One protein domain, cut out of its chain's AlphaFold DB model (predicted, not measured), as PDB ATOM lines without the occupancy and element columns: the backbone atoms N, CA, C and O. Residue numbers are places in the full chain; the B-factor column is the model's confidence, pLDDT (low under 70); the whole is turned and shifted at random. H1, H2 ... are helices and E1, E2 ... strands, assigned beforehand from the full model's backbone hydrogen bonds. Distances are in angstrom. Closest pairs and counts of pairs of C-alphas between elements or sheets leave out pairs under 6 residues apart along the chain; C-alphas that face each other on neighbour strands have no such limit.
ATOM      1  N   ILE A 256     164.200 166.471 211.575       36.03
ATOM      2  CA  ILE A 256     163.222 165.580 212.271       36.03
ATOM      3  C   ILE A 256     162.690 164.340 211.524       36.03
ATOM      4  O   ILE A 256     161.730 164.433 210.774       36.03
ATOM      5  N   ILE A 257     163.196 163.152 211.880       39.31
ATOM      6  CA  ILE A 257     162.601 161.849 211.513       39.31
ATOM      7  C   ILE A 257     161.747 161.305 212.671       39.31
ATOM      8  O   ILE A 257     162.295 161.048 213.745       39.31
ATOM      9  N   GLN A 258     160.428 161.159 212.470       31.50
ATOM     10  CA  GLN A 258     159.452 160.615 213.438       31.50
ATOM     11  C   GLN A 258     158.913 159.215 213.037       31.50
ATOM     12  O   GLN A 258     159.316 158.636 212.038       31.50
ATOM     13  N   SER A 259     158.047 158.638 213.876       30.05
ATOM     14  CA  SER A 259     158.122 157.291 214.477       30.05
ATOM     15  C   SER A 259     158.183 156.014 213.627       30.05
ATOM     16  O   SER A 259     158.465 154.975 214.221       30.05
ATOM     17  N   ASP A 260     158.017 156.037 212.304       39.53
ATOM     18  CA  ASP A 260     157.909 154.796 211.501       39.53
ATOM     19  C   ASP A 260     158.924 154.687 210.348       39.53
ATOM     20  O   ASP A 260     158.886 153.743 209.549       39.53
ATOM     21  N   ASP A 261     159.859 155.631 210.252       50.12
ATOM     22  CA  ASP A 261     160.805 155.681 209.145       50.12
ATOM     23  C   ASP A 261     161.956 154.675 209.304       50.12
ATOM     24  O   ASP A 261     162.561 154.515 210.370       50.12
ATOM     25  N   VAL A 262     162.271 153.985 208.201       50.62
ATOM     26  CA  VAL A 262     163.380 153.028 208.115       50.62
ATOM     27  C   VAL A 262     164.432 153.532 207.132       50.62
ATOM     28  O   VAL A 262     164.162 153.644 205.931       50.62
ATOM     29  N   TRP A 263     165.645 153.784 207.627       56.69
ATOM     30  CA  TRP A 263     166.815 154.106 206.805       56.69
ATOM     31  C   TRP A 263     167.535 152.825 206.399       56.69
ATOM     32  O   TRP A 263     167.998 152.090 207.264       56.69
ATOM     33  N   PHE A 264     167.648 152.537 205.100       47.44
ATOM     34  CA  PHE A 264     168.146 151.231 204.640       47.44
ATOM     35  C   PHE A 264     169.627 151.203 204.240       47.44
ATOM     36  O   PHE A 264     170.262 150.157 204.337       47.44
ATOM     37  N   THR A 265     170.182 152.300 203.720       49.09
ATOM     38  CA  THR A 265     171.594 152.383 203.300       49.09
ATOM     39  C   THR A 265     171.969 153.824 202.935       49.09
ATOM     40  O   THR A 265     171.119 154.576 202.456       49.09
ATOM     41  N   GLY A 266     173.234 154.204 203.116       55.88
ATOM     42  CA  GLY A 266     173.773 155.514 202.731       55.88
ATOM     43  C   GLY A 266     174.410 156.280 203.886       55.88
ATOM     44  O   GLY A 266     174.465 155.790 205.016       55.88
ATOM     45  N   GLU A 267     174.899 157.486 203.592       58.62
ATOM     46  CA  GLU A 267     175.581 158.325 204.578       58.62
ATOM     47  C   GLU A 267     174.659 159.412 205.146       58.62
ATOM     48  O   GLU A 267     174.109 160.232 204.406       58.62
ATOM     49  N   TRP A 268     174.516 159.434 206.468       62.41
ATOM     50  CA  TRP A 268     173.860 160.501 207.206       62.41
ATOM     51  C   TRP A 268     174.902 161.503 207.680       62.41
ATOM     52  O   TRP A 268     175.662 161.215 208.601       62.41
ATOM     53  N   ILE A 269     174.975 162.681 207.062       53.56
ATOM     54  CA  ILE A 269     176.113 163.568 207.317       53.56
ATOM     55  C   ILE A 269     175.854 164.530 208.475       53.56
ATOM     56  O   ILE A 269     176.782 164.817 209.227       53.56
ATOM     57  N   LYS A 270     174.623 165.044 208.610       52.97
ATOM     58  CA  LYS A 270     174.163 165.862 209.748       52.97
ATOM     59  C   LYS A 270     172.645 166.044 209.753       52.97
ATOM     60  O   LYS A 270     172.030 166.140 208.698       52.97
ATOM     61  N   GLY A 271     172.055 166.191 210.936       58.94
ATOM     62  CA  GLY A 271     170.616 166.416 211.123       58.94
ATOM     63  C   GLY A 271     170.143 165.885 212.472       58.94
ATOM     64  O   GLY A 271     170.960 165.381 213.238       58.94
ATOM     65  N   THR A 272     168.847 165.988 212.775       58.28
ATOM     66  CA  THR A 272     168.284 165.450 214.025       58.28
ATOM     67  C   THR A 272     167.338 164.286 213.757       58.28
ATOM     68  O   THR A 272     166.258 164.480 213.197       58.28
ATOM     69  N   TRP A 273     167.708 163.094 214.211       62.91
ATOM     70  CA  TRP A 273     166.892 161.883 214.163       62.91
ATOM     71  C   TRP A 273     166.056 161.779 215.443       62.91
ATOM     72  O   TRP A 273     166.630 161.924 216.514       62.91
ATOM     73  N   HIS A 274     164.730 161.594 215.387       60.00
ATOM     74  CA  HIS A 274     163.903 161.559 216.611       60.00
ATOM     75  C   HIS A 274     163.444 160.160 217.019       60.00
ATOM     76  O   HIS A 274     163.331 159.886 218.208       60.00
ATOM     77  N   SER A 275     163.121 159.306 216.050       56.53
ATOM     78  CA  SER A 275     162.618 157.940 216.263       56.53
ATOM     79  C   SER A 275     162.622 157.175 214.935       56.53
ATOM     80  O   SER A 275     162.884 157.770 213.896       56.53
ATOM     81  N   GLY A 276     162.374 155.865 214.952       61.44
ATOM     82  CA  GLY A 276     162.445 155.007 213.760       61.44
ATOM     83  C   GLY A 276     163.648 154.065 213.790       61.44
ATOM     84  O   GLY A 276     164.270 153.876 214.839       61.44
ATOM     85  N   SER A 277     163.967 153.432 212.660       62.75
ATOM     86  CA  SER A 277     164.982 152.377 212.604       62.75
ATOM     87  C   SER A 277     166.041 152.612 211.529       62.75
ATOM     88  O   SER A 277     165.733 152.748 210.348       62.75
ATOM     89  N   PHE A 278     167.310 152.604 211.928       67.94
ATOM     90  CA  PHE A 278     168.445 152.747 211.025       67.94
ATOM     91  C   PHE A 278     169.078 151.379 210.759       67.94
ATOM     92  O   PHE A 278     169.661 150.747 211.640       67.94
ATOM     93  N   LYS A 279     168.884 150.888 209.535       60.91
ATOM     94  CA  LYS A 279     169.048 149.495 209.113       60.91
ATOM     95  C   LYS A 279     169.820 149.388 207.797       60.91
ATOM     96  O   LYS A 279     169.226 149.066 206.774       60.91
ATOM     97  N   GLY A 280     171.141 149.594 207.801       58.97
ATOM     98  CA  GLY A 280     171.968 149.307 206.620       58.97
ATOM     99  C   GLY A 280     173.390 148.844 206.916       58.97
ATOM    100  O   GLY A 280     174.154 149.530 207.581       58.97
ATOM    101  N   TYR A 281     173.780 147.698 206.352       52.69
ATOM    102  CA  TYR A 281     175.090 147.052 206.556       52.69
ATOM    103  C   TYR A 281     176.307 147.875 206.083       52.69
ATOM    104  O   TYR A 281     177.442 147.510 206.371       52.69
ATOM    105  N   LYS A 282     176.076 148.969 205.345       59.00
ATOM    106  CA  LYS A 282     177.084 149.941 204.879       59.00
ATOM    107  C   LYS A 282     176.674 151.390 205.152       59.00
ATOM    108  O   LYS A 282     177.212 152.308 204.539       59.00
ATOM    109  N   SER A 283     175.681 151.603 206.008       63.72
ATOM    110  CA  SER A 283     175.271 152.958 206.348       63.72
ATOM    111  C   SER A 283     176.300 153.605 207.260       63.72
ATOM    112  O   SER A 283     176.778 152.956 208.189       63.72
ATOM    113  N   ILE A 284     176.609 154.876 207.027       65.31
ATOM    114  CA  ILE A 284     177.542 155.635 207.863       65.31
ATOM    115  C   ILE A 284     176.824 156.868 208.392       65.31
ATOM    116  O   ILE A 284     176.281 157.645 207.617       65.31
ATOM    117  N   TRP A 285     176.813 157.063 209.700       71.94
ATOM    118  CA  TRP A 285     176.457 158.339 210.310       71.94
ATOM    119  C   TRP A 285     177.737 159.153 210.514       71.94
ATOM    120  O   TRP A 285     178.727 158.567 210.922       71.94
ATOM    121  N   HIS A 286     177.756 160.453 210.212       62.50
ATOM    122  CA  HIS A 286     178.961 161.295 210.324       62.50
ATOM    123  C   HIS A 286     178.856 162.475 211.287       62.50
ATOM    124  O   HIS A 286     179.897 162.940 211.736       62.50
ATOM    125  N   ASN A 287     177.658 163.009 211.545       61.25
ATOM    126  CA  ASN A 287     177.347 164.011 212.575       61.25
ATOM    127  C   ASN A 287     175.820 164.075 212.761       61.25
ATOM    128  O   ASN A 287     175.054 163.526 211.971       61.25
ATOM    129  N   GLY A 288     175.350 164.848 213.741       67.38
ATOM    130  CA  GLY A 288     173.925 165.103 213.971       67.38
ATOM    131  C   GLY A 288     173.515 164.817 215.408       67.38
ATOM    132  O   GLY A 288     174.373 164.557 216.239       67.38
ATOM    133  N   ILE A 289     172.217 164.883 215.695       61.31
ATOM    134  CA  ILE A 289     171.655 164.596 217.019       61.31
ATOM    135  C   ILE A 289     170.645 163.453 216.894       61.31
ATOM    136  O   ILE A 289     169.665 163.579 216.165       61.31
ATOM    137  N   TRP A 290     170.843 162.356 217.608       69.75
ATOM    138  CA  TRP A 290     169.906 161.242 217.685       69.75
ATOM    139  C   TRP A 290     169.135 161.293 218.999       69.75
ATOM    140  O   TRP A 290     169.709 161.152 220.069       69.75
ATOM    141  N   LEU A 291     167.830 161.524 218.936       63.06
ATOM    142  CA  LEU A 291     166.961 161.688 220.099       63.06
ATOM    143  C   LEU A 291     166.167 160.421 220.447       63.06
ATOM    144  O   LEU A 291     165.523 160.411 221.491       63.06
ATOM    145  N   GLY A 292     166.171 159.383 219.605       61.09
ATOM    146  CA  GLY A 292     165.390 158.165 219.842       61.09
ATOM    147  C   GLY A 292     165.299 157.237 218.630       61.09
ATOM    148  O   GLY A 292     165.565 157.643 217.503       61.09
ATOM    149  N   GLY A 293     164.897 155.982 218.853       66.44
ATOM    150  CA  GLY A 293     164.796 154.938 217.821       66.44
ATOM    151  C   GLY A 293     165.807 153.803 218.002       66.44
ATOM    152  O   GLY A 293     166.456 153.707 219.045       66.44
ATOM    153  N   THR A 294     165.930 152.944 216.986       67.31
ATOM    154  CA  THR A 294     166.845 151.790 216.991       67.31
ATOM    155  C   THR A 294     167.886 151.908 215.884       67.31
ATOM    156  O   THR A 294     167.532 151.980 214.705       67.31
ATOM    157  N   PHE A 295     169.165 151.855 216.246       72.62
ATOM    158  CA  PHE A 295     170.263 151.703 215.290       72.62
ATOM    159  C   PHE A 295     170.690 150.233 215.266       72.62
ATOM    160  O   PHE A 295     171.175 149.699 216.265       72.62
ATOM    161  N   GLU A 296     170.433 149.555 214.147       65.25
ATOM    162  CA  GLU A 296     170.607 148.100 214.027       65.25
ATOM    163  C   GLU A 296     171.810 147.704 213.164       65.25
ATOM    164  O   GLU A 296     172.368 146.633 213.386       65.25
ATOM    165  N   PHE A 297     172.219 148.532 212.188       68.62
ATOM    166  CA  PHE A 297     173.380 148.271 211.320       68.62
ATOM    167  C   PHE A 297     174.029 149.577 210.827       68.62
ATOM    168  O   PHE A 297     173.308 150.484 210.402       68.62
ATOM    169  N   GLY A 298     175.369 149.637 210.805       70.12
ATOM    170  CA  GLY A 298     176.141 150.732 210.200       70.12
ATOM    171  C   GLY A 298     177.448 151.062 210.932       70.12
ATOM    172  O   GLY A 298     177.898 150.305 211.785       70.12
ATOM    173  N   THR A 299     178.047 152.204 210.606       74.06
ATOM    174  CA  THR A 299     179.138 152.832 211.368       74.06
ATOM    175  C   THR A 299     178.670 154.204 211.816       74.06
ATOM    176  O   THR A 299     178.155 154.967 211.002       74.06
ATOM    177  N   TRP A 300     178.845 154.535 213.088       79.75
ATOM    178  CA  TRP A 300     178.637 155.894 213.571       79.75
ATOM    179  C   TRP A 300     179.977 156.601 213.656       79.75
ATOM    180  O   TRP A 300     180.915 156.051 214.209       79.75
ATOM    181  N   LYS A 301     180.081 157.799 213.098       79.88
ATOM    182  CA  LYS A 301     181.246 158.671 213.169       79.88
ATOM    183  C   LYS A 301     180.743 160.014 213.686       79.88
ATOM    184  O   LYS A 301     179.930 160.604 213.004       79.88
ATOM    185  N   ASN A 302     181.172 160.500 214.847       72.56
ATOM    186  CA  ASN A 302     180.754 161.784 215.458       72.56
ATOM    187  C   ASN A 302     179.232 162.057 215.615       72.56
ATOM    188  O   ASN A 302     178.353 161.348 215.140       72.56
ATOM    189  N   GLY A 303     178.896 163.182 216.255       77.44
ATOM    190  CA  GLY A 303     177.517 163.586 216.561       77.44
ATOM    191  C   GLY A 303     177.089 163.189 217.971       77.44
ATOM    192  O   GLY A 303     177.873 162.611 218.713       77.44
ATOM    193  N   THR A 304     175.860 163.528 218.344       74.19
ATOM    194  CA  THR A 304     175.328 163.386 219.703       74.19
ATOM    195  C   THR A 304     174.157 162.414 219.718       74.19
ATOM    196  O   THR A 304     173.141 162.666 219.079       74.19
ATOM    197  N   TRP A 305     174.245 161.332 220.470       78.75
ATOM    198  CA  TRP A 305     173.113 160.474 220.803       78.75
ATOM    199  C   TRP A 305     172.564 160.892 222.157       78.75
ATOM    200  O   TRP A 305     173.349 161.111 223.057       78.75
ATOM    201  N   LYS A 306     171.250 161.049 222.318       68.50
ATOM    202  CA  LYS A 306     170.626 161.440 223.593       68.50
ATOM    203  C   LYS A 306     169.777 160.329 224.193       68.50
ATOM    204  O   LYS A 306     169.823 160.105 225.388       68.50
ATOM    205  N   TYR A 307     168.991 159.620 223.382       66.56
ATOM    206  CA  TYR A 307     168.155 158.516 223.865       66.56
ATOM    207  C   TYR A 307     167.955 157.463 222.770       66.56
ATOM    208  O   TYR A 307     168.092 157.757 221.583       66.56
ATOM    209  N   GLY A 308     167.596 156.236 223.156       65.50
ATOM    210  CA  GLY A 308     167.283 155.142 222.228       65.50
ATOM    211  C   GLY A 308     167.999 153.836 222.559       65.50
ATOM    212  O   GLY A 308     168.678 153.722 223.582       65.50
ATOM    213  N   GLU A 309     167.827 152.853 221.678       66.50
ATOM    214  CA  GLU A 309     168.448 151.534 221.794       66.50
ATOM    215  C   GLU A 309     169.432 151.303 220.644       66.50
ATOM    216  O   GLU A 309     169.084 151.388 219.463       66.50
ATOM    217  N   TRP A 310     170.662 150.946 220.994       69.06
ATOM    218  CA  TRP A 310     171.681 150.492 220.061       69.06
ATOM    219  C   TRP A 310     171.828 148.981 220.172       69.06
ATOM    220  O   TRP A 310     172.325 148.472 221.177       69.06
ATOM    221  N   ASN A 311     171.345 148.253 219.160       68.50
ATOM    222  CA  ASN A 311     171.159 146.804 219.248       68.50
ATOM    223  C   ASN A 311     171.799 146.043 218.069       68.50
ATOM    224  O   ASN A 311     171.116 145.707 217.095       68.50
ATOM    225  N   PRO A 312     173.098 145.719 218.148       59.47
ATOM    226  CA  PRO A 312     173.820 144.930 217.158       59.47
ATOM    227  C   PRO A 312     173.474 143.443 217.284       59.47
ATOM    228  O   PRO A 312     174.304 142.619 217.658       59.47
ATOM    229  N   LYS A 313     172.247 143.035 216.941       55.38
ATOM    230  CA  LYS A 313     171.861 141.618 217.087       55.38
ATOM    231  C   LYS A 313     172.685 140.647 216.230       55.38
ATOM    232  O   LYS A 313     172.574 139.445 216.466       55.38
ATOM    233  N   ARG A 314     173.460 141.097 215.224       47.75
ATOM    234  CA  ARG A 314     174.162 140.177 214.297       47.75
ATOM    235  C   ARG A 314     175.545 140.572 213.747       47.75
ATOM    236  O   ARG A 314     176.159 139.690 213.158       47.75
ATOM    237  N   TYR A 315     176.069 141.796 213.910       51.56
ATOM    238  CA  TYR A 315     177.351 142.193 213.275       51.56
ATOM    239  C   TYR A 315     178.160 143.232 214.075       51.56
ATOM    240  O   TYR A 315     177.606 143.920 214.927       51.56
ATOM    241  N   ASN A 316     179.463 143.351 213.765       58.09
ATOM    242  CA  ASN A 316     180.404 144.339 214.317       58.09
ATOM    243  C   ASN A 316     180.012 145.765 213.897       58.09
ATOM    244  O   ASN A 316     180.427 146.240 212.842       58.09
ATOM    245  N   ILE A 317     179.198 146.432 214.711       70.56
ATOM    246  CA  ILE A 317     178.898 147.860 214.564       70.56
ATOM    247  C   ILE A 317     179.994 148.646 215.289       70.56
ATOM    248  O   ILE A 317     180.363 148.283 216.410       70.56
ATOM    249  N   ILE A 318     180.522 149.677 214.629       79.31
ATOM    250  CA  ILE A 318     181.607 150.523 215.139       79.31
ATOM    251  C   ILE A 318     181.061 151.933 215.368       79.31
ATOM    252  O   ILE A 318     180.427 152.505 214.477       79.31
ATOM    253  N   TRP A 319     181.308 152.476 216.554       84.81
ATOM    254  CA  TRP A 319     181.172 153.894 216.859       84.81
ATOM    255  C   TRP A 319     182.555 154.534 216.894       84.81
ATOM    256  O   TRP A 319     183.433 154.031 217.574       84.81
ATOM    257  N   GLU A 320     182.752 155.619 216.157       85.31
ATOM    258  CA  GLU A 320     184.014 156.339 216.001       85.31
ATOM    259  C   GLU A 320     183.809 157.814 216.396       85.31
ATOM    260  O   GLU A 320     183.354 158.625 215.584       85.31
ATOM    261  N   ASN A 321     184.180 158.207 217.616       83.44
ATOM    262  CA  ASN A 321     183.939 159.549 218.174       83.44
ATOM    263  C   ASN A 321     182.452 159.950 218.298       83.44
ATOM    264  O   ASN A 321     181.544 159.294 217.799       83.44
ATOM    265  N   GLY A 322     182.197 161.112 218.906       84.75
ATOM    266  CA  GLY A 322     180.853 161.633 219.179       84.75
ATOM    267  C   GLY A 322     180.515 161.584 220.664       84.75
ATOM    268  O   GLY A 322     181.347 161.164 221.461       84.75
ATOM    269  N   THR A 323     179.312 162.021 221.023       83.12
ATOM    270  CA  THR A 323     178.823 162.097 222.404       83.12
ATOM    271  C   THR A 323     177.588 161.218 222.570       83.12
ATOM    272  O   THR A 323     176.694 161.268 221.731       83.12
ATOM    273  N   TRP A 324     177.505 160.440 223.644       85.75
ATOM    274  CA  TRP A 324     176.333 159.643 224.003       85.75
ATOM    275  C   TRP A 324     175.780 160.082 225.358       85.75
ATOM    276  O   TRP A 324     176.354 159.764 226.380       85.75
ATOM    277  N   GLU A 325     174.659 160.788 225.377       82.94
ATOM    278  CA  GLU A 325     173.999 161.382 226.544       82.94
ATOM    279  C   GLU A 325     172.841 160.504 227.068       82.94
ATOM    280  O   GLU A 325     171.711 160.973 227.216       82.94
ATOM    281  N   GLY A 326     173.086 159.216 227.326       77.44
ATOM    282  CA  GLY A 326     172.069 158.283 227.831       77.44
ATOM    283  C   GLY A 326     171.426 157.350 226.791       77.44
ATOM    284  O   GLY A 326     171.514 157.525 225.579       77.44
ATOM    285  N   GLY A 327     170.771 156.287 227.283       80.81
ATOM    286  CA  GLY A 327     170.173 155.214 226.470       80.81
ATOM    287  C   GLY A 327     170.743 153.827 226.780       80.81
ATOM    288  O   GLY A 327     171.405 153.643 227.803       80.81
ATOM    289  N   TYR A 328     170.468 152.853 225.905       79.31
ATOM    290  CA  TYR A 328     170.935 151.468 226.047       79.31
ATOM    291  C   TYR A 328     171.803 151.048 224.863       79.31
ATOM    292  O   TYR A 328     171.359 151.095 223.716       79.31
ATOM    293  N   TRP A 329     173.006 150.574 225.155       84.00
ATOM    294  CA  TRP A 329     173.949 150.018 224.195       84.00
ATOM    295  C   TRP A 329     174.154 148.528 224.452       84.00
ATOM    296  O   TRP A 329     174.444 148.141 225.578       84.00
ATOM    297  N   TYR A 330     174.010 147.681 223.432       82.75
ATOM    298  CA  TYR A 330     174.063 146.220 223.572       82.75
ATOM    299  C   TYR A 330     175.183 145.577 222.730       82.75
ATOM    300  O   TYR A 330     174.886 144.889 221.763       82.75
ATOM    301  N   GLY A 331     176.466 145.725 223.069       82.25
ATOM    302  CA  GLY A 331     177.562 145.122 222.288       82.25
ATOM    303  C   GLY A 331     178.083 145.992 221.139       82.25
ATOM    304  O   GLY A 331     177.580 147.076 220.882       82.25
ATOM    305  N   GLY A 332     179.097 145.515 220.410       85.19
ATOM    306  CA  GLY A 332     179.771 146.275 219.341       85.19
ATOM    307  C   GLY A 332     181.121 146.851 219.773       85.19
ATOM    308  O   GLY A 332     181.629 146.489 220.835       85.19
ATOM    309  N   ILE A 333     181.714 147.704 218.931       87.56
ATOM    310  CA  ILE A 333     183.002 148.361 219.191       87.56
ATOM    311  C   ILE A 333     182.778 149.870 219.299       87.56
ATOM    312  O   ILE A 333     182.206 150.477 218.399       87.56
ATOM    313  N   TRP A 334     183.249 150.463 220.386       91.38
ATOM    314  CA  TRP A 334     183.321 151.904 220.585       91.38
ATOM    315  C   TRP A 334     184.778 152.351 220.451       91.38
ATOM    316  O   TRP A 334     185.638 151.779 221.109       91.38
ATOM    317  N   GLU A 335     185.075 153.330 219.604       91.00
ATOM    318  CA  GLU A 335     186.419 153.838 219.317       91.00
ATOM    319  C   GLU A 335     186.457 155.367 219.488       91.00
ATOM    320  O   GLU A 335     186.062 156.118 218.592       91.00
ATOM    321  N   ASN A 336     186.987 155.842 220.620       90.00
ATOM    322  CA  ASN A 336     186.987 157.253 221.034       90.00
ATOM    323  C   ASN A 336     185.582 157.866 221.202       90.00
ATOM    324  O   ASN A 336     184.564 157.294 220.825       90.00
ATOM    325  N   GLY A 337     185.523 159.093 221.720       90.31
ATOM    326  CA  GLY A 337     184.277 159.823 221.961       90.31
ATOM    327  C   GLY A 337     183.982 159.984 223.445       90.31
ATOM    328  O   GLY A 337     184.821 159.667 224.281       90.31
ATOM    329  N   ILE A 338     182.800 160.513 223.740       90.88
ATOM    330  CA  ILE A 338     182.352 160.892 225.075       90.88
ATOM    331  C   ILE A 338     181.065 160.128 225.390       90.88
ATOM    332  O   ILE A 338     180.120 160.148 224.602       90.88
ATOM    333  N   TRP A 339     181.004 159.483 226.545       93.56
ATOM    334  CA  TRP A 339     179.790 158.879 227.085       93.56
ATOM    335  C   TRP A 339     179.359 159.645 228.333       93.56
ATOM    336  O   TRP A 339     180.150 159.814 229.243       93.56
ATOM    337  N   GLU A 340     178.121 160.115 228.379       91.38
ATOM    338  CA  GLU A 340     177.508 160.901 229.452       91.38
ATOM    339  C   GLU A 340     176.246 160.175 229.952       91.38
ATOM    340  O   GLU A 340     175.109 160.516 229.612       91.38
ATOM    341  N   GLY A 341     176.435 159.128 230.757       86.19
ATOM    342  CA  GLY A 341     175.343 158.352 231.340       86.19
ATOM    343  C   GLY A 341     174.668 157.341 230.400       86.19
ATOM    344  O   GLY A 341     174.874 157.296 229.190       86.19
ATOM    345  N   GLY A 342     173.826 156.476 230.978       88.25
ATOM    346  CA  GLY A 342     173.131 155.388 230.271       88.25
ATOM    347  C   GLY A 342     173.617 153.995 230.669       88.25
ATOM    348  O   GLY A 342     174.255 153.821 231.708       88.25
ATOM    349  N   TRP A 343     173.273 152.985 229.868       89.06
ATOM    350  CA  TRP A 343     173.639 151.589 230.103       89.06
ATOM    351  C   TRP A 343     174.394 151.000 228.908       89.06
ATOM    352  O   TRP A 343     173.886 151.027 227.789       89.06
ATOM    353  N   PHE A 344     175.569 150.428 229.158       91.19
ATOM    354  CA  PHE A 344     176.396 149.735 228.172       91.19
ATOM    355  C   PHE A 344     176.520 148.263 228.556       91.19
ATOM    356  O   PHE A 344     177.094 147.921 229.587       91.19
ATOM    357  N   GLY A 345     175.948 147.383 227.745       88.06
ATOM    358  CA  GLY A 345     175.900 145.946 227.968       88.06
ATOM    359  C   GLY A 345     176.719 145.166 226.966       88.06
ATOM    360  O   GLY A 345     176.223 144.854 225.882       88.06
ATOM    361  N   GLY A 346     177.930 144.780 227.355       83.31
ATOM    362  CA  GLY A 346     178.854 144.031 226.510       83.31
ATOM    363  C   GLY A 346     179.426 144.849 225.350       83.31
ATOM    364  O   GLY A 346     178.939 145.923 225.016       83.31
ATOM    365  N   GLY A 347     180.458 144.306 224.697       88.81
ATOM    366  CA  GLY A 347     181.187 144.964 223.605       88.81
ATOM    367  C   GLY A 347     182.638 145.279 223.964       88.81
ATOM    368  O   GLY A 347     183.148 144.801 224.981       88.81
ATOM    369  N   THR A 348     183.300 146.055 223.107       92.25
ATOM    370  CA  THR A 348     184.677 146.523 223.302       92.25
ATOM    371  C   THR A 348     184.725 148.040 223.218       92.25
ATOM    372  O   THR A 348     184.376 148.603 222.186       92.25
ATOM    373  N   TRP A 349     185.184 148.693 224.278       94.75
ATOM    374  CA  TRP A 349     185.511 150.115 224.289       94.75
ATOM    375  C   TRP A 349     186.998 150.296 224.036       94.75
ATOM    376  O   TRP A 349     187.807 149.637 224.679       94.75
ATOM    377  N   LYS A 350     187.357 151.165 223.097       94.19
ATOM    378  CA  LYS A 350     188.725 151.490 222.715       94.19
ATOM    379  C   LYS A 350     188.916 152.997 222.792       94.19
ATOM    380  O   LYS A 350     188.638 153.701 221.820       94.19
ATOM    381  N   ASN A 351     189.443 153.469 223.917       94.38
ATOM    382  CA  ASN A 351     189.725 154.879 224.175       94.38
ATOM    383  C   ASN A 351     188.482 155.802 224.191       94.38
ATOM    384  O   ASN A 351     187.408 155.450 223.705       94.38
ATOM    385  N   GLY A 352     188.643 157.010 224.734       94.00
ATOM    386  CA  GLY A 352     187.569 157.991 224.936       94.00
ATOM    387  C   GLY A 352     187.247 158.221 226.410       94.00
ATOM    388  O   GLY A 352     187.845 157.590 227.282       94.00
ATOM    389  N   ASP A 353     186.286 159.106 226.656       95.19
ATOM    390  CA  ASP A 353     185.937 159.587 227.990       95.19
ATOM    391  C   ASP A 353     184.552 159.079 228.392       95.19
ATOM    392  O   ASP A 353     183.582 159.205 227.643       95.19
ATOM    393  N   TRP A 354     184.446 158.526 229.591       96.94
ATOM    394  CA  TRP A 354     183.193 158.076 230.180       96.94
ATOM    395  C   TRP A 354     182.861 158.906 231.413       96.94
ATOM    396  O   TRP A 354     183.661 159.003 232.337       96.94
ATOM    397  N   TYR A 355     181.655 159.455 231.447       95.25
ATOM    398  CA  TYR A 355     181.100 160.282 232.507       95.25
ATOM    399  C   TYR A 355     179.779 159.667 232.981       95.25
ATOM    400  O   TYR A 355     178.736 159.857 232.358       95.25
ATOM    401  N   ASP A 356     179.826 158.943 234.101       94.56
ATOM    402  CA  ASP A 356     178.676 158.292 234.744       94.56
ATOM    403  C   ASP A 356     177.919 157.257 233.867       94.56
ATOM    404  O   ASP A 356     178.135 157.089 232.668       94.56
ATOM    405  N   GLY A 357     177.021 156.488 234.481       93.31
ATOM    406  CA  GLY A 357     176.255 155.415 233.849       93.31
ATOM    407  C   GLY A 357     176.633 154.029 234.362       93.31
ATOM    408  O   GLY A 357     177.319 153.866 235.373       93.31
ATOM    409  N   ARG A 358     176.128 152.996 233.683       93.38
ATOM    410  CA  ARG A 358     176.331 151.598 234.071       93.38
ATOM    411  C   ARG A 358     176.895 150.780 232.921       93.38
ATOM    412  O   ARG A 358     176.221 150.575 231.916       93.38
ATOM    413  N   TRP A 359     178.087 150.250 233.123       93.94
ATOM    414  CA  TRP A 359     178.716 149.258 232.268       93.94
ATOM    415  C   TRP A 359     178.459 147.856 232.820       93.94
ATOM    416  O   TRP A 359     178.578 147.633 234.025       93.94
ATOM    417  N   ASN A 360     178.118 146.904 231.955       90.81
ATOM    418  CA  ASN A 360     177.836 145.526 232.333       90.81
ATOM    419  C   ASN A 360     178.415 144.541 231.307       90.81
ATOM    420  O   ASN A 360     177.907 144.439 230.190       90.81
ATOM    421  N   PHE A 361     179.440 143.785 231.705       88.69
ATOM    422  CA  PHE A 361     180.234 142.879 230.862       88.69
ATOM    423  C   PHE A 361     180.949 143.571 229.685       88.69
ATOM    424  O   PHE A 361     180.664 144.706 229.330       88.69
ATOM    425  N   GLY A 362     181.881 142.871 229.035       92.06
ATOM    426  CA  GLY A 362     182.643 143.396 227.892       92.06
ATOM    427  C   GLY A 362     184.082 143.761 228.245       92.06
ATOM    428  O   GLY A 362     184.571 143.399 229.315       92.06
ATOM    429  N   VAL A 363     184.765 144.432 227.319       95.69
ATOM    430  CA  VAL A 363     186.187 144.784 227.426       95.69
ATOM    431  C   VAL A 363     186.363 146.291 227.273       95.69
ATOM    432  O   VAL A 363     185.871 146.869 226.312       95.69
ATOM    433  N   TRP A 364     187.090 146.906 228.194       97.06
ATOM    434  CA  TRP A 364     187.544 148.289 228.121       97.06
ATOM    435  C   TRP A 364     189.041 148.314 227.806       97.06
ATOM    436  O   TRP A 364     189.812 147.659 228.501       97.06
ATOM    437  N   GLU A 365     189.452 149.036 226.768       96.00
ATOM    438  CA  GLU A 365     190.832 149.153 226.291       96.00
ATOM    439  C   GLU A 365     191.201 150.644 226.186       96.00
ATOM    440  O   GLU A 365     190.870 151.298 225.197       96.00
ATOM    441  N   TYR A 366     191.908 151.178 227.189       96.19
ATOM    442  CA  TYR A 366     192.304 152.595 227.301       96.19
ATOM    443  C   TYR A 366     191.145 153.603 227.424       96.19
ATOM    444  O   TYR A 366     189.978 153.287 227.200       96.19
ATOM    445  N   GLY A 367     191.488 154.853 227.747       96.00
ATOM    446  CA  GLY A 367     190.549 155.963 227.931       96.00
ATOM    447  C   GLY A 367     190.445 156.417 229.383       96.00
ATOM    448  O   GLY A 367     191.186 155.941 230.250       96.00
ATOM    449  N   GLU A 368     189.521 157.337 229.637       97.62
ATOM    450  CA  GLU A 368     189.268 157.914 230.954       97.62
ATOM    451  C   GLU A 368     187.859 157.560 231.436       97.62
ATOM    452  O   GLU A 368     186.882 157.673 230.700       97.62
ATOM    453  N   TRP A 369     187.746 157.126 232.690       97.94
ATOM    454  CA  TRP A 369     186.480 156.823 233.347       97.94
ATOM    455  C   TRP A 369     186.266 157.750 234.536       97.94
ATOM    456  O   TRP A 369     187.079 157.790 235.458       97.94
ATOM    457  N   SER A 370     185.137 158.444 234.555       97.50
ATOM    458  CA  SER A 370     184.752 159.420 235.566       97.50
ATOM    459  C   SER A 370     183.356 159.104 236.105       97.50
ATOM    460  O   SER A 370     182.346 159.510 235.537       97.50
ATOM    461  N   ASP A 371     183.314 158.417 237.248       96.62
ATOM    462  CA  ASP A 371     182.091 158.027 237.968       96.62
ATOM    463  C   ASP A 371     181.200 156.994 237.246       96.62
ATOM    464  O   ASP A 371     181.438 156.608 236.105       96.62
ATOM    465  N   GLY A 372     180.197 156.467 237.948       95.38
ATOM    466  CA  GLY A 372     179.306 155.409 237.471       95.38
ATOM    467  C   GLY A 372     179.634 154.029 238.048       95.38
ATOM    468  O   GLY A 372     180.306 153.891 239.075       95.38
ATOM    469  N   ILE A 373     179.103 152.979 237.419       94.81
ATOM    470  CA  ILE A 373     179.236 151.590 237.880       94.81
ATOM    471  C   ILE A 373     179.737 150.703 236.740       94.81
ATOM    472  O   ILE A 373     179.059 150.567 235.725       94.81
ATOM    473  N   PHE A 374     180.872 150.043 236.943       94.94
ATOM    474  CA  PHE A 374     181.419 149.026 236.051       94.94
ATOM    475  C   PHE A 374     181.221 147.635 236.651       94.94
ATOM    476  O   PHE A 374     181.734 147.343 237.734       94.94
ATOM    477  N   GLU A 375     180.473 146.774 235.960       92.06
ATOM    478  CA  GLU A 375     180.112 145.439 236.435       92.06
ATOM    479  C   GLU A 375     180.623 144.324 235.515       92.06
ATOM    480  O   GLU A 375     180.423 144.367 234.303       92.06
ATOM    481  N   ASP A 376     181.274 143.313 236.099       90.31
ATOM    482  CA  ASP A 376     181.601 142.014 235.477       90.31
ATOM    483  C   ASP A 376     182.328 142.055 234.103       90.31
ATOM    484  O   ASP A 376     182.281 141.095 233.330       90.31
ATOM    485  N   GLY A 377     183.045 143.140 233.795       92.06
ATOM    486  CA  GLY A 377     183.851 143.300 232.574       92.06
ATOM    487  C   GLY A 377     185.360 143.093 232.765       92.06
ATOM    488  O   GLY A 377     185.851 142.804 233.859       92.06
ATOM    489  N   GLU A 378     186.120 143.261 231.683       95.81
ATOM    490  CA  GLU A 378     187.585 143.308 231.702       95.81
ATOM    491  C   GLU A 378     188.079 144.724 231.391       95.81
ATOM    492  O   GLU A 378     187.855 145.226 230.296       95.81
ATOM    493  N   TRP A 379     188.778 145.347 232.334       97.56
ATOM    494  CA  TRP A 379     189.488 146.609 232.139       97.56
ATOM    495  C   TRP A 379     190.937 146.330 231.747       97.56
ATOM    496  O   TRP A 379     191.638 145.631 232.479       97.56
ATOM    497  N   LYS A 380     191.376 146.850 230.602       97.19
ATOM    498  CA  LYS A 380     192.720 146.712 230.036       97.19
ATOM    499  C   LYS A 380     193.294 148.106 229.775       97.19
ATOM    500  O   LYS A 380     193.288 148.578 228.643       97.19
ATOM    501  N   ASP A 381     193.819 148.723 230.828       97.81
ATOM    502  CA  ASP A 381     194.451 150.047 230.805       97.81
ATOM    503  C   ASP A 381     193.492 151.254 230.692       97.81
ATOM    504  O   ASP A 381     192.319 151.119 230.343       97.81
ATOM    505  N   GLY A 382     194.002 152.444 231.023       97.19
ATOM    506  CA  GLY A 382     193.254 153.704 231.128       97.19
ATOM    507  C   GLY A 382     193.381 154.376 232.499       97.19
ATOM    508  O   GLY A 382     194.110 153.902 233.377       97.19
ATOM    509  N   ILE A 383     192.665 155.486 232.687       98.31
ATOM    510  CA  ILE A 383     192.628 156.249 233.941       98.31
ATOM    511  C   ILE A 383     191.215 156.212 234.524       98.31
ATOM    512  O   ILE A 383     190.236 156.402 233.811       98.31
ATOM    513  N   TRP A 384     191.104 155.970 235.825       98.31
ATOM    514  CA  TRP A 384     189.836 155.906 236.544       98.31
ATOM    515  C   TRP A 384     189.786 156.958 237.649       98.31
ATOM    516  O   TRP A 384     190.580 156.914 238.584       98.31
ATOM    517  N   HIS A 385     188.841 157.887 237.567       96.31
ATOM    518  CA  HIS A 385     188.721 159.055 238.439       96.31
ATOM    519  C   HIS A 385     187.670 158.918 239.549       96.31
ATOM    520  O   HIS A 385     187.659 159.729 240.472       96.31
ATOM    521  N   GLY A 386     186.794 157.911 239.499       92.94
ATOM    522  CA  GLY A 386     185.728 157.738 240.488       92.94
ATOM    523  C   GLY A 386     184.679 156.713 240.068       92.94
ATOM    524  O   GLY A 386     184.705 156.208 238.950       92.94
ATOM    525  N   GLY A 387     183.737 156.413 240.964       95.88
ATOM    526  CA  GLY A 387     182.672 155.432 240.733       95.88
ATOM    527  C   GLY A 387     182.936 154.085 241.404       95.88
ATOM    528  O   GLY A 387     183.696 153.988 242.374       95.88
ATOM    529  N   LYS A 388     182.265 153.036 240.923       96.00
ATOM    530  CA  LYS A 388     182.322 151.684 241.495       96.00
ATOM    531  C   LYS A 388     182.716 150.652 240.452       96.00
ATOM    532  O   LYS A 388     182.026 150.503 239.452       96.00
ATOM    533  N   PHE A 389     183.748 149.873 240.742       95.81
ATOM    534  CA  PHE A 389     184.120 148.695 239.967       95.81
ATOM    535  C   PHE A 389     183.723 147.446 240.752       95.81
ATOM    536  O   PHE A 389     184.277 147.175 241.819       95.81
ATOM    537  N   THR A 390     182.750 146.677 240.271       91.50
ATOM    538  CA  THR A 390     182.233 145.508 240.993       91.50
ATOM    539  C   THR A 390     182.179 144.272 240.109       91.50
ATOM    540  O   THR A 390     181.454 144.233 239.126       91.50
ATOM    541  N   GLY A 391     182.902 143.223 240.499       85.56
ATOM    542  CA  GLY A 391     183.071 142.042 239.651       85.56
ATOM    543  C   GLY A 391     183.983 142.313 238.449       85.56
ATOM    544  O   GLY A 391     184.329 143.454 238.163       85.56
ATOM    545  N   GLY A 392     184.438 141.258 237.772       91.81
ATOM    546  CA  GLY A 392     185.334 141.390 236.618       91.81
ATOM    547  C   GLY A 392     186.831 141.468 236.953       91.81
ATOM    548  O   GLY A 392     187.276 141.093 238.044       91.81
ATOM    549  N   LYS A 393     187.638 141.887 235.970       95.81
ATOM    550  CA  LYS A 393     189.109 141.890 236.046       95.81
ATOM    551  C   LYS A 393     189.675 143.240 235.629       95.81
ATOM    552  O   LYS A 393     189.361 143.721 234.550       95.81
ATOM    553  N   TRP A 394     190.590 143.763 236.426       97.75
ATOM    554  CA  TRP A 394     191.386 144.941 236.124       97.75
ATOM    555  C   TRP A 394     192.807 144.542 235.728       97.75
ATOM    556  O   TRP A 394     193.453 143.765 236.433       97.75
ATOM    557  N   GLN A 395     193.283 145.039 234.592       97.50
ATOM    558  CA  GLN A 395     194.595 144.767 234.010       97.50
ATOM    559  C   GLN A 395     195.230 146.086 233.575       97.50
ATOM    560  O   GLN A 395     194.826 146.657 232.569       97.50
ATOM    561  N   ASN A 396     196.255 146.523 234.303       97.50
ATOM    562  CA  ASN A 396     196.992 147.761 234.050       97.50
ATOM    563  C   ASN A 396     196.149 149.046 234.175       97.50
ATOM    564  O   ASN A 396     194.946 149.004 234.419       97.50
ATOM    565  N   GLY A 397     196.796 150.200 234.031       97.06
ATOM    566  CA  GLY A 397     196.173 151.517 234.130       97.06
ATOM    567  C   GLY A 397     196.323 152.151 235.508       97.06
ATOM    568  O   GLY A 397     197.031 151.645 236.388       97.06
ATOM    569  N   ARG A 398     195.669 153.297 235.687       98.31
ATOM    570  CA  ARG A 398     195.781 154.142 236.876       98.31
ATOM    571  C   ARG A 398     194.417 154.362 237.512       98.31
ATOM    572  O   ARG A 398     193.520 154.917 236.892       98.31
ATOM    573  N   TRP A 399     194.283 153.967 238.768       98.31
ATOM    574  CA  TRP A 399     193.087 154.195 239.570       98.31
ATOM    575  C   TRP A 399     193.317 155.354 240.527       98.31
ATOM    576  O   TRP A 399     194.108 155.210 241.451       98.31
ATOM    577  N   GLU A 400     192.650 156.486 240.336       98.00
ATOM    578  CA  GLU A 400     192.800 157.682 241.174       98.00
ATOM    579  C   GLU A 400     191.906 157.646 242.417       98.00
ATOM    580  O   GLU A 400     192.397 157.890 243.520       98.00
ATOM    581  N   ASP A 401     190.615 157.331 242.264       96.62
ATOM    582  CA  ASP A 401     189.646 157.301 243.367       96.62
ATOM    583  C   ASP A 401     188.417 156.425 243.043       96.62
ATOM    584  O   ASP A 401     188.237 155.950 241.924       96.62
ATOM    585  N   GLY A 402     187.557 156.194 244.034       96.31
ATOM    586  CA  GLY A 402     186.326 155.410 243.919       96.31
ATOM    587  C   GLY A 402     186.330 154.159 244.791       96.31
ATOM    588  O   GLY A 402     187.050 154.055 245.786       96.31
ATOM    589  N   GLU A 403     185.491 153.191 244.435       96.25
ATOM    590  CA  GLU A 403     185.350 151.921 245.142       96.25
ATOM    591  C   GLU A 403     185.635 150.728 244.221       96.25
ATOM    592  O   GLU A 403     184.863 150.429 243.311       96.25
ATOM    593  N   PHE A 404     186.721 150.010 244.501       96.50
ATOM    594  CA  PHE A 404     187.047 148.732 243.886       96.50
ATOM    595  C   PHE A 404     186.537 147.586 244.768       96.50
ATOM    596  O   PHE A 404     187.039 147.344 245.869       96.50
ATOM    597  N   GLY A 405     185.541 146.865 244.265       91.94
ATOM    598  CA  GLY A 405     184.927 145.694 244.875       91.94
ATOM    599  C   GLY A 405     183.684 145.953 245.730       91.94
ATOM    600  O   GLY A 405     183.282 147.083 245.985       91.94
ATOM    601  N   GLY A 406     182.986 144.884 246.128       81.19
ATOM    602  CA  GLY A 406     181.653 144.984 246.735       81.19
ATOM    603  C   GLY A 406     180.900 143.652 246.805       81.19
ATOM    604  O   GLY A 406     181.358 142.643 246.287       81.19
ATOM    605  N   SER A 407     179.738 143.642 247.470       59.38
ATOM    606  CA  SER A 407     179.002 142.418 247.847       59.38
ATOM    607  C   SER A 407     178.013 141.883 246.801       59.38
ATOM    608  O   SER A 407     177.260 140.966 247.114       59.38
ATOM    609  N   LYS A 408     177.925 142.496 245.613       58.00
ATOM    610  CA  LYS A 408     176.853 142.220 244.636       58.00
ATOM    611  C   LYS A 408     177.249 141.327 243.451       58.00
ATOM    612  O   LYS A 408     176.343 140.895 242.750       58.00
ATOM    613  N   SER A 409     178.535 141.036 243.227       57.12
ATOM    614  CA  SER A 409     178.954 140.149 242.125       57.12
ATOM    615  C   SER A 409     179.115 138.703 242.601       57.12
ATOM    616  O   SER A 409     179.557 138.449 243.722       57.12
ATOM    617  N   VAL A 410     178.763 137.757 241.723       64.19
ATOM    618  CA  VAL A 410     178.932 136.307 241.922       64.19
ATOM    619  C   VAL A 410     180.419 135.942 242.044       64.19
ATOM    620  O   VAL A 410     180.758 134.952 242.688       64.19
ATOM    621  N   ASN A 411     181.309 136.769 241.480       76.81
ATOM    622  CA  ASN A 411     182.756 136.589 241.518       76.81
ATOM    623  C   ASN A 411     183.447 137.795 242.170       76.81
ATOM    624  O   ASN A 411     183.133 138.949 241.875       76.81
ATOM    625  N   LYS A 412     184.450 137.539 243.022       87.50
ATOM    626  CA  LYS A 412     185.294 138.609 243.577       87.50
ATOM    627  C   LYS A 412     186.027 139.332 242.435       87.50
ATOM    628  O   LYS A 412     186.659 138.652 241.622       87.50
ATOM    629  N   PRO A 413     185.990 140.675 242.368       93.94
ATOM    630  CA  PRO A 413     186.762 141.411 241.380       93.94
ATOM    631  C   PRO A 413     188.259 141.220 241.613       93.94
ATOM    632  O   PRO A 413     188.721 141.099 242.752       93.94
ATOM    633  N   VAL A 414     189.008 141.186 240.514       96.38
ATOM    634  CA  VAL A 414     190.439 140.876 240.525       96.38
ATOM    635  C   VAL A 414     191.233 142.034 239.948       96.38
ATOM    636  O   VAL A 414     191.096 142.346 238.770       96.38
ATOM    637  N   TRP A 415     192.117 142.611 240.750       98.06
ATOM    638  CA  TRP A 415     193.154 143.531 240.309       98.06
ATOM    639  C   TRP A 415     194.406 142.743 239.933       98.06
ATOM    640  O   TRP A 415     194.948 142.025 240.771       98.06
ATOM    641  N   LYS A 416     194.854 142.813 238.679       97.69
ATOM    642  CA  LYS A 416     196.027 142.056 238.211       97.69
ATOM    643  C   LYS A 416     197.310 142.870 238.170       97.69
ATOM    644  O   LYS A 416     198.354 142.315 238.489       97.69
ATOM    645  N   ASP A 417     197.227 144.124 237.742       97.56
ATOM    646  CA  ASP A 417     198.374 145.020 237.599       97.56
ATOM    647  C   ASP A 417     197.897 146.471 237.432       97.56
ATOM    648  O   ASP A 417     196.708 146.700 237.194       97.56
ATOM    649  N   GLY A 418     198.815 147.434 237.512       97.62
ATOM    650  CA  GLY A 418     198.557 148.871 237.392       97.62
ATOM    651  C   GLY A 418     198.913 149.641 238.663       97.62
ATOM    652  O   GLY A 418     199.564 149.121 239.571       97.62
ATOM    653  N   VAL A 419     198.478 150.898 238.741       98.44
ATOM    654  CA  VAL A 419     198.767 151.791 239.872       98.44
ATOM    655  C   VAL A 419     197.476 152.199 240.576       98.44
ATOM    656  O   VAL A 419     196.640 152.882 239.991       98.44
ATOM    657  N   PHE A 420     197.345 151.843 241.854       98.00
ATOM    658  CA  PHE A 420     196.226 152.247 242.708       98.00
ATOM    659  C   PHE A 420     196.629 153.453 243.566       98.00
ATOM    660  O   PHE A 420     197.482 153.342 244.449       98.00
ATOM    661  N   HIS A 421     196.070 154.624 243.275       95.19
ATOM    662  CA  HIS A 421     196.414 155.900 243.905       95.19
ATOM    663  C   HIS A 421     195.584 156.221 245.153       95.19
ATOM    664  O   HIS A 421     196.143 156.749 246.118       95.19
ATOM    665  N   GLY A 422     194.283 155.919 245.141       90.19
ATOM    666  CA  GLY A 422     193.354 156.336 246.189       90.19
ATOM    667  C   GLY A 422     191.991 155.642 246.129       90.19
ATOM    668  O   GLY A 422     191.713 154.834 245.250       90.19
ATOM    669  N   GLY A 423     191.137 155.934 247.111       94.50
ATOM    670  CA  GLY A 423     189.793 155.360 247.217       94.50
ATOM    671  C   GLY A 423     189.682 154.173 248.174       94.50
ATOM    672  O   GLY A 423     190.359 154.108 249.206       94.50
ATOM    673  N   ILE A 424     188.746 153.269 247.893       95.00
ATOM    674  CA  ILE A 424     188.440 152.083 248.698       95.00
ATOM    675  C   ILE A 424     188.714 150.827 247.872       95.00
ATOM    676  O   ILE A 424     188.143 150.668 246.801       95.00
ATOM    677  N   PHE A 425     189.493 149.895 248.415       95.56
ATOM    678  CA  PHE A 425     189.677 148.549 247.879       95.56
ATOM    679  C   PHE A 425     189.080 147.536 248.857       95.56
ATOM    680  O   PHE A 425     189.560 147.413 249.988       95.56
ATOM    681  N   LYS A 426     188.018 146.820 248.469       93.50
ATOM    682  CA  LYS A 426     187.300 145.931 249.391       93.50
ATOM    683  C   LYS A 426     186.733 144.662 248.768       93.50
ATOM    684  O   LYS A 426     186.225 144.694 247.654       93.50
ATOM    685  N   ASN A 427     186.699 143.570 249.535       92.94
ATOM    686  CA  ASN A 427     186.114 142.287 249.115       92.94
ATOM    687  C   ASN A 427     186.613 141.816 247.735       92.94
ATOM    688  O   ASN A 427     185.838 141.314 246.919       92.94
ATOM    689  N   ALA A 428     187.899 142.022 247.463       95.25
ATOM    690  CA  ALA A 428     188.508 141.833 246.154       95.25
ATOM    691  C   ALA A 428     189.857 141.114 246.269       95.25
ATOM    692  O   ALA A 428     190.377 140.914 247.369       95.25
ATOM    693  N   ILE A 429     190.413 140.712 245.128       96.19
ATOM    694  CA  ILE A 429     191.702 140.019 245.046       96.19
ATOM    695  C   ILE A 429     192.703 140.929 244.339       96.19
ATOM    696  O   ILE A 429     192.477 141.319 243.196       96.19
ATOM    697  N   TRP A 430     193.818 141.233 244.990       98.00
ATOM    698  CA  TRP A 430     194.966 141.927 244.417       98.00
ATOM    699  C   TRP A 430     196.047 140.920 244.033       98.00
ATOM    700  O   TRP A 430     196.517 140.173 244.886       98.00
ATOM    701  N   LYS A 431     196.456 140.892 242.763       97.88
ATOM    702  CA  LYS A 431     197.473 139.964 242.243       97.88
ATOM    703  C   LYS A 431     198.804 140.615 241.865       97.88
ATOM    704  O   LYS A 431     199.757 139.882 241.624       97.88
ATOM    705  N   GLY A 432     198.865 141.939 241.763       95.81
ATOM    706  CA  GLY A 432     200.052 142.636 241.273       95.81
ATOM    707  C   GLY A 432     199.821 144.124 241.044       95.81
ATOM    708  O   GLY A 432     198.684 144.592 241.035       95.81
ATOM    709  N   GLY A 433     200.912 144.869 240.873       97.75
ATOM    710  CA  GLY A 433     200.904 146.314 240.642       97.75
ATOM    711  C   GLY A 433     201.445 147.127 241.815       97.75
ATOM    712  O   GLY A 433     202.071 146.596 242.737       97.75
ATOM    713  N   ILE A 434     201.216 148.438 241.759       98.31
ATOM    714  CA  ILE A 434     201.751 149.425 242.699       98.31
ATOM    715  C   ILE A 434     200.608 150.022 243.522       98.31
ATOM    716  O   ILE A 434     199.725 150.693 242.990       98.31
ATOM    717  N   TRP A 435     200.668 149.844 244.837       97.50
ATOM    718  CA  TRP A 435     199.785 150.507 245.790       97.50
ATOM    719  C   TRP A 435     200.413 151.817 246.271       97.50
ATOM    720  O   TRP A 435     201.473 151.826 246.908       97.50
ATOM    721  N   ARG A 436     199.763 152.949 245.985       95.69
ATOM    722  CA  ARG A 436     200.222 154.274 246.428       95.69
ATOM    723  C   ARG A 436     199.416 154.872 247.571       95.69
ATOM    724  O   ARG A 436     199.977 155.687 248.309       95.69
ATOM    725  N   GLY A 437     198.164 154.457 247.733       90.62
ATOM    726  CA  GLY A 437     197.308 154.900 248.825       90.62
ATOM    727  C   GLY A 437     195.858 154.463 248.653       90.62
ATOM    728  O   GLY A 437     195.447 154.023 247.586       90.62
ATOM    729  N   GLY A 438     195.080 154.585 249.726       91.88
ATOM    730  CA  GLY A 438     193.669 154.209 249.760       91.88
ATOM    731  C   GLY A 438     193.307 153.490 251.054       91.88
ATOM    732  O   GLY A 438     194.110 153.387 251.979       91.88
ATOM    733  N   ARG A 439     192.076 152.986 251.129       93.06
ATOM    734  CA  ARG A 439     191.570 152.218 252.271       93.06
ATOM    735  C   ARG A 439     191.352 150.764 251.867       93.06
ATOM    736  O   ARG A 439     190.590 150.502 250.941       93.06
ATOM    737  N   TRP A 440     191.985 149.841 252.581       93.06
ATOM    738  CA  TRP A 440     191.933 148.402 252.319       93.06
ATOM    739  C   TRP A 440     190.967 147.695 253.280       93.06
ATOM    740  O   TRP A 440     191.060 147.889 254.493       93.06
ATOM    741  N   PHE A 441     190.047 146.867 252.772       91.12
ATOM    742  CA  PHE A 441     189.075 146.154 253.612       91.12
ATOM    743  C   PHE A 441     188.748 144.742 253.119       91.12
ATOM    744  O   PHE A 441     188.142 144.577 252.066       91.12
ATOM    745  N   ASN A 442     188.998 143.724 253.948       90.19
ATOM    746  CA  ASN A 442     188.534 142.348 253.706       90.19
ATOM    747  C   ASN A 442     188.860 141.836 252.287       90.19
ATOM    748  O   ASN A 442     187.999 141.311 251.580       90.19
ATOM    749  N   SER A 443     190.097 142.058 251.856       93.75
ATOM    750  CA  SER A 443     190.587 141.719 250.523       93.75
ATOM    751  C   SER A 443     191.821 140.831 250.622       93.75
ATOM    752  O   SER A 443     192.529 140.842 251.628       93.75
ATOM    753  N   GLU A 444     192.073 140.070 249.564       95.62
ATOM    754  CA  GLU A 444     193.216 139.166 249.450       95.62
ATOM    755  C   GLU A 444     194.357 139.879 248.719       95.62
ATOM    756  O   GLU A 444     194.148 140.435 247.642       95.62
ATOM    757  N   TRP A 445     195.556 139.869 249.300       97.50
ATOM    758  CA  TRP A 445     196.771 140.410 248.689       97.50
ATOM    759  C   TRP A 445     197.704 139.262 248.325       97.50
ATOM    760  O   TRP A 445     198.171 138.566 249.221       97.50
ATOM    761  N   LEU A 446     197.982 139.071 247.036       97.81
ATOM    762  CA  LEU A 446     198.840 137.990 246.532       97.81
ATOM    763  C   LEU A 446     200.235 138.472 246.100       97.81
ATOM    764  O   LEU A 446     201.028 137.682 245.600       97.81
ATOM    765  N   GLY A 447     200.531 139.763 246.269       96.69
ATOM    766  CA  GLY A 447     201.833 140.345 245.951       96.69
ATOM    767  C   GLY A 447     201.741 141.687 245.225       96.69
ATOM    768  O   GLY A 447     200.822 141.927 244.441       96.69
ATOM    769  N   GLY A 448     202.708 142.573 245.462       97.38
ATOM    770  CA  GLY A 448     202.769 143.877 244.798       97.38
ATOM    771  C   GLY A 448     203.839 144.794 245.374       97.38
ATOM    772  O   GLY A 448     204.625 144.389 246.225       97.38
ATOM    773  N   TYR A 449     203.862 146.037 244.907       97.94
ATOM    774  CA  TYR A 449     204.836 147.040 245.323       97.94
ATOM    775  C   TYR A 449     204.163 148.206 246.044       97.94
ATOM    776  O   TYR A 449     203.042 148.591 245.709       97.94
ATOM    777  N   ASP A 450     204.859 148.813 247.000       96.06
ATOM    778  CA  ASP A 450     204.436 150.078 247.598       96.06
ATOM    779  C   ASP A 450     204.875 151.300 246.760       96.06
ATOM    780  O   ASP A 450     205.631 151.200 245.789       96.06
ATOM    781  N   LYS A 451     204.465 152.505 247.174       93.81
ATOM    782  CA  LYS A 451     204.864 153.775 246.529       93.81
ATOM    783  C   LYS A 451     206.367 154.073 246.508       93.81
ATOM    784  O   LYS A 451     206.760 155.028 245.838       93.81
ATOM    785  N   LYS A 452     207.183 153.343 247.274       95.00
ATOM    786  CA  LYS A 452     208.647 153.466 247.311       95.00
ATOM    787  C   LYS A 452     209.335 152.386 246.464       95.00
ATOM    788  O   LYS A 452     210.559 152.394 246.389       95.00
ATOM    789  N   GLY A 453     208.575 151.481 245.839       94.69
ATOM    790  CA  GLY A 453     209.088 150.380 245.026       94.69
ATOM    791  C   GLY A 453     209.514 149.149 245.830       94.69
ATOM    792  O   GLY A 453     210.211 148.292 245.294       94.69
ATOM    793  N   ARG A 454     209.127 149.041 247.108       97.00
ATOM    794  CA  ARG A 454     209.395 147.847 247.927       97.00
ATOM    795  C   ARG A 454     208.349 146.782 247.628       97.00
ATOM    796  O   ARG A 454     207.166 147.101 247.575       97.00
ATOM    797  N   TYR A 455     208.792 145.543 247.439       97.44
ATOM    798  CA  TYR A 455     207.902 144.410 247.206       97.44
ATOM    799  C   TYR A 455     207.327 143.876 248.523       97.44
ATOM    800  O   TYR A 455     208.051 143.757 249.511       97.44
ATOM    801  N   HIS A 456     206.044 143.532 248.501       97.25
ATOM    802  CA  HIS A 456     205.291 142.937 249.597       97.25
ATOM    803  C   HIS A 456     204.692 141.615 249.118       97.25
ATOM    804  O   HIS A 456     203.971 141.590 248.117       97.25
ATOM    805  N   GLU A 457     205.008 140.530 249.821       97.00
ATOM    806  CA  GLU A 457     204.585 139.167 249.489       97.00
ATOM    807  C   GLU A 457     203.111 138.895 249.829       97.00
ATOM    808  O   GLU A 457     202.399 139.749 250.365       97.00
ATOM    809  N   GLU A 458     202.630 137.702 249.482       97.06
ATOM    810  CA  GLU A 458     201.261 137.274 249.764       97.06
ATOM    811  C   GLU A 458     200.914 137.412 251.256       97.06
ATOM    812  O   GLU A 458     201.671 137.037 252.148       97.06
ATOM    813  N   GLY A 459     199.741 137.980 251.531       92.81
ATOM    814  CA  GLY A 459     199.267 138.251 252.882       92.81
ATOM    815  C   GLY A 459     199.842 139.513 253.531       92.81
ATOM    816  O   GLY A 459     199.293 139.931 254.551       92.81
ATOM    817  N   ASP A 460     200.873 140.165 252.982       94.81
ATOM    818  CA  ASP A 460     201.389 141.445 253.494       94.81
ATOM    819  C   ASP A 460     200.640 142.648 252.893       94.81
ATOM    820  O   ASP A 460     201.168 143.441 252.114       94.81
ATOM    821  N   SER A 461     199.352 142.746 253.220       93.88
ATOM    822  CA  SER A 461     198.429 143.732 252.659       93.88
ATOM    823  C   SER A 461     198.620 145.161 253.212       93.88
ATOM    824  O   SER A 461     199.113 145.339 254.330       93.88
ATOM    825  N   PRO A 462     198.183 146.204 252.471       93.94
ATOM    826  CA  PRO A 462     198.390 147.613 252.829       93.94
ATOM    827  C   PRO A 462     197.906 148.049 254.214       93.94
ATOM    828  O   PRO A 462     198.473 148.970 254.795       93.94
ATOM    829  N   ASP A 463     196.907 147.387 254.796       88.50
ATOM    830  CA  ASP A 463     196.448 147.662 256.164       88.50
ATOM    831  C   ASP A 463     197.519 147.402 257.241       88.50
ATOM    832  O   ASP A 463     197.372 147.863 258.373       88.50
ATOM    833  N   LYS A 464     198.612 146.709 256.904       90.19
ATOM    834  CA  LYS A 464     199.729 146.433 257.818       90.19
ATOM    835  C   LYS A 464     200.817 147.505 257.787       90.19
ATOM    836  O   LYS A 464     201.445 147.758 258.815       90.19
ATOM    837  N   TRP A 465     201.037 148.145 256.639       90.25
ATOM    838  CA  TRP A 465     202.204 149.010 256.408       90.25
ATOM    839  C   TRP A 465     201.880 150.399 255.836       90.25
ATOM    840  O   TRP A 465     202.718 151.299 255.923       90.25
ATOM    841  N   ASP A 466     200.677 150.627 255.304       84.00
ATOM    842  CA  ASP A 466     200.204 151.938 254.855       84.00
ATOM    843  C   ASP A 466     199.256 152.539 255.897       84.00
ATOM    844  O   ASP A 466     198.036 152.389 255.838       84.00
ATOM    845  N   HIS A 467     199.813 153.231 256.891       69.12
ATOM    846  CA  HIS A 467     199.050 153.773 258.022       69.12
ATOM    847  C   HIS A 467     197.949 154.783 257.635       69.12
ATOM    848  O   HIS A 467     197.038 155.008 258.434       69.12
ATOM    849  N   GLY A 468     197.973 155.339 256.415       61.62
ATOM    850  CA  GLY A 468     196.879 156.160 255.872       61.62
ATOM    851  C   GLY A 468     195.596 155.367 255.579       61.62
ATOM    852  O   GLY A 468     194.505 155.931 255.583       61.62
ATOM    853  N   SER A 469     195.698 154.045 255.410       57.69
ATOM    854  CA  SER A 469     194.554 153.152 255.180       57.69
ATOM    855  C   SER A 469     193.730 152.857 256.448       57.69
ATOM    856  O   SER A 469     192.583 152.415 256.358       57.69
ATOM    857  N   ILE A 470     194.277 153.151 257.638       51.78
ATOM    858  CA  ILE A 470     193.760 152.705 258.948       51.78
ATOM    859  C   ILE A 470     192.922 153.788 259.665       51.78
ATOM    860  O   ILE A 470     192.168 153.484 260.598       51.78
TER     861      ILE A 470
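Overview. This is residues 256 to 470 of the 480 residues of an uncharacterized protein of Epsilonproteobacteria bacterium (UniProt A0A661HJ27). With little regular structure, the printed part is a rod-like solenoid of stacked turns and parallel strands, with H1 at one end. Of 215 printed residues, 76 are in named elements, seventeen strands then one helix: mostly strand. The whole is only just compact, close to loose: radius of gyration of the C-alphas 19.8 A, spans 63 by 30 by 24 A.

Along the chain. E1, residues 277 to 285, begins at C-alpha (164.982, 152.377, 212.604). E2 is residues 294 to 301, E11 368 to 375, E13 383 to 390. E3 to E10, E12 and E14 to E17, three residues each, lie within residues 318 to 450. H1, residues 462 to 465, ends at C-alpha (202.204, 149.010, 256.408).

Arrangement. E1, E2, E3, E4, E7, E10, E12 and E14 form, in order, a parallel sheet; N 278 and O 294, 2.9 A apart, are within hydrogen-bond range. E5, E6, E8, E9, E11 and E13 form a branched parallel sheet. E15 and E16 are parallel neighbours; E17 pairs with no named strand.

Size, cuts and confidence. The printed part has no cut; 59 residues are under pLDDT 70.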